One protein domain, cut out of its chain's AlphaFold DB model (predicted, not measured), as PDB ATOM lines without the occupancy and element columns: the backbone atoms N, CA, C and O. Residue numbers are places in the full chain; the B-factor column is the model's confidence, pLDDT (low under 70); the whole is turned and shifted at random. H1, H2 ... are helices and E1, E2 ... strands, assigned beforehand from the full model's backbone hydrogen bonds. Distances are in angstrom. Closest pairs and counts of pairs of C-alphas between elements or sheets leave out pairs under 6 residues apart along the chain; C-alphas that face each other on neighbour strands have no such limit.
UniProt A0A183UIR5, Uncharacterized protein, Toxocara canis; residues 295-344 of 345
ATOM      1  N   GLU A 295     112.727 -52.864 106.656       76.38
ATOM      2  CA  GLU A 295     112.976 -53.420 105.333       76.38
ATOM      3  C   GLU A 295     112.051 -52.738 104.320       76.38
ATOM      4  O   GLU A 295     110.851 -52.599 104.549       76.38
ATOM      5  N   ALA A 296     112.610 -52.305 103.193       72.88
ATOM      6  CA  ALA A 296     111.846 -51.739 102.091       72.88
ATOM      7  C   ALA A 296     112.057 -52.598 100.848       72.88
ATOM      8  O   ALA A 296     113.155 -52.638 100.295       72.88
ATOM      9  N   SER A 297     111.001 -53.281 100.410       70.69
ATOM     10  CA  SER A 297     111.036 -54.132  99.221       70.69
ATOM     11  C   SER A 297     109.906 -53.749  98.276       70.69
ATOM     12  O   SER A 297     108.731 -53.751  98.647       70.69
ATOM     13  N   SER A 298     110.246 -53.408  97.030       66.00
ATOM     14  CA  SER A 298     109.286 -53.110  95.951       66.00
ATOM     15  C   SER A 298     108.227 -52.041  96.289       66.00
ATOM     16  O   SER A 298     107.075 -52.132  95.869       66.00
ATOM     17  N   GLY A 299     108.600 -51.017  97.066       65.44
ATOM     18  CA  GLY A 299     107.697 -49.927  97.463       65.44
ATOM     19  C   GLY A 299     106.787 -50.237  98.658       65.44
ATOM     20  O   GLY A 299     105.931 -49.419  98.989       65.44
ATOM     21  N   LYS A 300     106.975 -51.379  99.330       75.69
ATOM     22  CA  LYS A 300     106.370 -51.679 100.633       75.69
ATOM     23  C   LYS A 300     107.428 -51.550 101.723       75.69
ATOM     24  O   LYS A 300     108.514 -52.111 101.585       75.69
ATOM     25  N   ILE A 301     107.103 -50.818 102.786       77.94
ATOM     26  CA  ILE A 301     107.939 -50.701 103.982       77.94
ATOM     27  C   ILE A 301     107.358 -51.637 105.041       77.94
ATOM     28  O   ILE A 301     106.205 -51.483 105.449       77.94
ATOM     29  N   SER A 302     108.157 -52.608 105.467       76.44
ATOM     30  CA  SER A 302     107.879 -53.519 106.576       76.44
ATOM     31  C   SER A 302     108.872 -53.259 107.701       76.44
ATOM     32  O   SER A 302     110.056 -53.049 107.459       76.44
ATOM     33  N   GLY A 303     108.410 -53.257 108.944       74.81
ATOM     34  CA  GLY A 303     109.276 -53.002 110.089       74.81
ATOM     35  C   GLY A 303     108.503 -52.990 111.395       74.81
ATOM     36  O   GLY A 303     107.314 -53.312 111.426       74.81
ATOM     37  N   THR A 304     109.189 -52.624 112.473       77.38
ATOM     38  CA  THR A 304     108.571 -52.393 113.788       77.38
ATOM     39  C   THR A 304     108.014 -50.961 113.869       77.38
ATOM     40  O   THR A 304     107.394 -50.491 112.917       77.38
ATOM     41  N   LYS A 305     108.232 -50.238 114.976       77.50
ATOM     42  CA  LYS A 305     107.697 -48.886 115.215       77.50
ATOM     43  C   LYS A 305     108.152 -47.869 114.160       77.50
ATOM     44  O   LYS A 305     107.343 -47.081 113.675       77.50
ATOM     45  N   ILE A 306     109.416 -47.933 113.733       77.25
ATOM     46  CA  ILE A 306     109.943 -47.064 112.666       77.25
ATOM     47  C   ILE A 306     109.248 -47.364 111.330       77.25
ATOM     48  O   ILE A 306     108.914 -46.449 110.586       77.25
ATOM     49  N   GLY A 307     108.977 -48.639 111.030       78.00
ATOM     50  CA  GLY A 307     108.303 -49.034 109.792       78.00
ATOM     51  C   GLY A 307     106.858 -48.537 109.714       78.00
ATOM     52  O   GLY A 307     106.419 -48.098 108.651       78.00
ATOM     53  N   THR A 308     106.127 -48.556 110.834       81.44
ATOM     54  CA  THR A 308     104.778 -47.973 110.901       81.44
ATOM     55  C   THR A 308     104.818 -46.460 110.702       81.44
ATOM     56  O   THR A 308     104.089 -45.948 109.860       81.44
ATOM     57  N   LEU A 309     105.748 -45.767 111.365       81.75
ATOM     58  CA  LEU A 309     105.900 -44.315 111.235       81.75
ATOM     59  C   LEU A 309     106.294 -43.900 109.812       81.75
ATOM     60  O   LEU A 309     105.702 -42.985 109.255       81.75
ATOM     61  N   ALA A 310     107.230 -44.616 109.186       80.56
ATOM     62  CA  ALA A 310     107.637 -44.360 107.807       80.56
ATOM     63  C   ALA A 310     106.482 -44.562 106.806       80.56
ATOM     64  O   ALA A 310     106.406 -43.875 105.786       80.56
ATOM     65  N   ASN A 311     105.550 -45.484 107.068       82.75
ATOM     66  CA  ASN A 311     104.377 -45.651 106.207       82.75
ATOM     67  C   ASN A 311     103.429 -44.442 106.273       82.75
ATOM     68  O   ASN A 311     102.919 -44.040 105.219       82.75
ATOM     69  N   ASP A 312     103.275 -43.845 107.458       81.44
ATOM     70  CA  ASP A 312     102.392 -42.702 107.730       81.44
ATOM     71  C   ASP A 312     102.897 -41.379 107.122       81.44
ATOM     72  O   ASP A 312     102.139 -40.418 106.961       81.44
ATOM     73  N   GLU A 313     104.170 -41.315 106.729       81.38
ATOM     74  CA  GLU A 313     104.754 -40.103 106.170       81.38
ATOM     75  C   GLU A 313     104.286 -39.766 104.749       81.38
ATOM     76  O   GLU A 313     104.000 -40.616 103.892       81.38
ATOM     77  N   LYS A 314     104.237 -38.453 104.486       76.00
ATOM     78  CA  LYS A 314     103.727 -37.881 103.237       76.00
ATOM     79  C   LYS A 314     104.626 -38.241 102.056       76.00
ATOM     80  O   LYS A 314     105.840 -38.060 102.082       76.00
ATOM     81  N   GLN A 315     104.002 -38.680 100.965       72.38
ATOM     82  CA  GLN A 315     104.699 -38.991  99.718       72.38
ATOM     83  C   GLN A 315     105.288 -37.725  99.080       72.38
ATOM     84  O   GLN A 315     104.582 -36.744  98.833       72.38
ATOM     85  N   ARG A 316     106.584 -37.764  98.754       77.69
ATOM     86  CA  ARG A 316     107.242 -36.756  97.912       77.69
ATOM     87  C   ARG A 316     107.066 -37.128  96.440       77.69
ATOM     88  O   ARG A 316     107.180 -38.293  96.076       77.69
ATOM     89  N   ASN A 317     106.826 -36.144  95.572       77.44
ATOM     90  CA  ASN A 317     106.657 -36.402  94.141       77.44
ATOM     91  C   ASN A 317     108.017 -36.671  93.469       77.44
ATOM     92  O   ASN A 317     108.737 -35.740  93.101       77.44
ATOM     93  N   VAL A 318     108.376 -37.949  93.322       79.94
ATOM     94  CA  VAL A 318     109.629 -38.376  92.688       79.94
ATOM     95  C   VAL A 318     109.410 -38.617  91.194       79.94
ATOM     96  O   VAL A 318     108.586 -39.431  90.781       79.94
ATOM     97  N   LYS A 319     110.191 -37.938  90.347       79.75
ATOM     98  CA  LYS A 319     110.194 -38.174  88.896       79.75
ATOM     99  C   LYS A 319     111.198 -39.277  88.552       79.75
ATOM    100  O   LYS A 319     112.389 -39.007  88.437       79.75
ATOM    101  N   ALA A 320     110.720 -40.501  88.346       78.00
ATOM    102  CA  ALA A 320     111.525 -41.606  87.821       78.00
ATOM    103  C   ALA A 320     110.819 -42.283  86.636       78.00
ATOM    104  O   ALA A 320     109.600 -42.441  86.632       78.00
ATOM    105  N   ARG A 321     111.596 -42.672  85.614       78.31
ATOM    106  CA  ARG A 321     111.088 -43.274  84.364       78.31
ATOM    107  C   ARG A 321     110.611 -44.723  84.541       78.31
ATOM    108  O   ARG A 321     109.830 -45.208  83.734       78.31
ATOM    109  N   VAL A 322     111.100 -45.411  85.572       81.31
ATOM    110  CA  VAL A 322     110.841 -46.829  85.848       81.31
ATOM    111  C   VAL A 322     109.999 -46.931  87.119       81.31
ATOM    112  O   VAL A 322     110.423 -46.458  88.172       81.31
ATOM    113  N   ALA A 323     108.818 -47.543  87.014       76.31
ATOM    114  CA  ALA A 323     107.839 -47.636  88.100       76.31
ATOM    115  C   ALA A 323     108.371 -48.288  89.400       76.31
ATOM    116  O   ALA A 323     108.197 -47.671  90.448       76.31
ATOM    117  N   PRO A 324     109.064 -49.449  89.385       78.56
ATOM    118  CA  PRO A 324     109.580 -50.044  90.626       78.56
ATOM    119  C   PRO A 324     110.647 -49.172  91.306       78.56
ATOM    120  O   PRO A 324     110.581 -48.951  92.512       78.56
ATOM    121  N   LEU A 325     111.557 -48.570  90.528       76.44
ATOM    122  CA  LEU A 325     112.573 -47.648  91.055       76.44
ATOM    123  C   LEU A 325     111.954 -46.388  91.666       76.44
ATOM    124  O   LEU A 325     112.491 -45.834  92.622       76.44
ATOM    125  N   ARG A 326     110.824 -45.922  91.124       80.12
ATOM    126  CA  ARG A 326     110.082 -44.801  91.703       80.12
ATOM    127  C   ARG A 326     109.592 -45.140  93.113       80.12
ATOM    128  O   ARG A 326     109.841 -44.358  94.024       80.12
ATOM    129  N   GLY A 327     108.969 -46.307  93.284       79.19
ATOM    130  CA  GLY A 327     108.471 -46.770  94.583       79.19
ATOM    131  C   GLY A 327     109.585 -46.982  95.610       79.19
ATOM    132  O   GLY A 327     109.432 -46.620  96.773       79.19
ATOM    133  N   GLU A 328     110.743 -47.490  95.182       82.50
ATOM    134  CA  GLU A 328     111.913 -47.642  96.055       82.50
ATOM    135  C   GLU A 328     112.463 -46.288  96.522       82.50
ATOM    136  O   GLU A 328     112.685 -46.087  97.714       82.50
ATOM    137  N   ILE A 329     112.622 -45.318  95.618       82.06
ATOM    138  CA  ILE A 329     113.119 -43.984  95.982       82.06
ATOM    139  C   ILE A 329     112.126 -43.263  96.905       82.06
ATOM    140  O   ILE A 329     112.536 -42.619  97.870       82.06
ATOM    141  N   GLU A 330     110.823 -43.391  96.646       83.12
ATOM    142  CA  GLU A 330     109.778 -42.859  97.526       83.12
ATOM    143  C   GLU A 330     109.842 -43.499  98.922       83.12
ATOM    144  O   GLU A 330     109.767 -42.780  99.919       83.12
ATOM    145  N   SER A 331     110.067 -44.816  99.010       83.00
ATOM    146  CA  SER A 331     110.242 -45.501 100.296       83.00
ATOM    147  C   SER A 331     111.483 -45.022 101.057       83.00
ATOM    148  O   SER A 331     111.404 -44.789 102.256       83.00
ATOM    149  N   ILE A 332     112.601 -44.760 100.369       82.25
ATOM    150  CA  ILE A 332     113.825 -44.231 100.992       82.25
ATOM    151  C   ILE A 332     113.589 -42.840 101.587       82.25
ATOM    152  O   ILE A 332     114.075 -42.560 102.679       82.25
ATOM    153  N   TYR A 333     112.840 -41.971 100.900       84.88
ATOM    154  CA  TYR A 333     112.523 -40.643 101.433       84.88
ATOM    155  C   TYR A 333     111.652 -40.713 102.687       84.88
ATOM    156  O   TYR A 333     111.956 -40.017 103.649       84.88
ATOM    157  N   LYS A 334     110.638 -41.586 102.699       85.44
ATOM    158  CA  LYS A 334     109.816 -41.865 103.889       85.44
ATOM    159  C   LYS A 334     110.631 -42.434 105.054       85.44
ATOM    160  O   LYS A 334     110.383 -42.168 106.217       85.44
ATOM    161  N   ILE A 335     111.645 -43.239 104.764       83.12
ATOM    162  CA  ILE A 335     112.515 -43.756 105.823       83.12
ATOM    163  C   ILE A 335     113.397 -42.632 106.373       83.12
ATOM    164  O   ILE A 335     113.519 -42.481 107.584       83.12
ATOM    165  N   ALA A 336     114.002 -41.830 105.498       80.31
ATOM    166  CA  ALA A 336     114.895 -40.746 105.896       80.31
ATOM    167  C   ALA A 336     114.193 -39.678 106.749       80.31
ATOM    168  O   ALA A 336     114.774 -39.206 107.727       80.31
ATOM    169  N   ASP A 337     112.962 -39.323 106.389       81.12
ATOM    170  CA  ASP A 337     112.154 -38.364 107.134       81.12
ATOM    171  C   ASP A 337     111.779 -38.955 108.518       81.12
ATOM    172  O   ASP A 337     112.044 -38.304 109.534       81.12
ATOM    173  N   SER A 338     111.372 -40.233 108.590       76.56
ATOM    174  CA  SER A 338     111.019 -40.891 109.869       76.56
ATOM    175  C   SER A 338     112.187 -41.039 110.852       76.56
ATOM    176  O   SER A 338     112.026 -40.848 112.059       76.56
ATOM    177  N   VAL A 339     113.395 -41.315 110.349       75.88
ATOM    178  CA  VAL A 339     114.617 -41.379 111.168       75.88
ATOM    179  C   VAL A 339     115.052 -39.979 111.618       75.88
ATOM    180  O   VAL A 339     115.571 -39.818 112.722       75.88
ATOM    181  N   GLY A 340     114.807 -38.953 110.797       64.44
ATOM    182  CA  GLY A 340     115.050 -37.558 111.160       64.44
ATOM    183  C   GLY A 340     114.262 -37.117 112.398       64.44
ATOM    184  O   GLY A 340     114.807 -36.400 113.233       64.44
ATOM    185  N   PHE A 341     113.025 -37.598 112.563       54.97
ATOM    186  CA  PHE A 341     112.212 -37.339 113.758       54.97
ATOM    187  C   PHE A 341     112.731 -38.059 115.014       54.97
ATOM    188  O   PHE A 341     112.721 -37.468 116.092       54.97
ATOM    189  N   TYR A 342     113.250 -39.283 114.880       51.06
ATOM    190  CA  TYR A 342     113.838 -40.048 115.993       51.06
ATOM    191  C   TYR A 342     115.165 -39.476 116.513       51.06
ATOM    192  O   TYR A 342     115.557 -39.772 117.631       51.06
ATOM    193  N   SER A 343     115.873 -38.669 115.719       42.47
ATOM    194  CA  SER A 343     117.120 -38.009 116.137       42.47
ATOM    195  C   SER A 343     116.893 -36.751 116.990       42.47
ATOM    196  O   SER A 343     117.866 -36.184 117.492       42.47
ATOM    197  N   ILE A 344     115.656 -36.254 117.066       39.09
ATOM    198  CA  ILE A 344     115.300 -34.978 117.713       39.09
ATOM    199  C   ILE A 344     114.622 -35.210 119.080       39.09
ATOM    200  O   ILE A 344     114.497 -34.271 119.867       39.09
TER     201      ILE A 344
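What this domain is: This is residues 295 to 344 of the 345 residues of an uncharacterized protein of Toxocara canis (UniProt A0A183UIR5). A small strand hairpin, E1 and E2, and a short helix, H1, pack on one long helix, H2, which makes the longest axis; residues 313 to 322 lead from H1 back to the other end of H2. The 50 printed residues hold E1, E2, H1 and H2 in that order, mostly helix, with an antiparallel two-stranded sheet. The whole is compact, radius of gyration of the C-alphas 10.7 A, and spans 34 by 18 by 14 A.

How they stand to each other: E1, residues 295 to 297, and E2, residues 300 to 303, form an antiparallel hairpin; N 295 and O 302, 2.8 A apart, are within hydrogen-bond range. The closest C-alphas of E2 and H1, residues 305 to 312, are those of Ile 301 and Gly 307, 6.1 A apart. H2, residues 323 to 342, touches H1 with residues 334 to 339 alone, at a steep tilt of 58 degrees, opposite ways; the closest C-alphas, of Ala 310 and Lys 334, are 5.1 A apart. The closest C-alphas of E1 and H2 are those of Ala 296 and Ser 331, 6.7 A apart. In H1 and H2 every O i to N i+4 pair is within hydrogen-bond range.

Where its parts are: E1 begins at C-alpha 295 (112.976, -53.420, 105.333) and H2 ends at C-alpha 342 (113.838, -40.048, 115.993). From first to last C-alpha, E1 measures 6.5 A, E2 10.0 A, H1 11.1 A and H2 29.5 A.

The domain as a whole: The printed part has no cut and no long link. Residues 298 to 299 and 340 to 344 have pLDDT under 70.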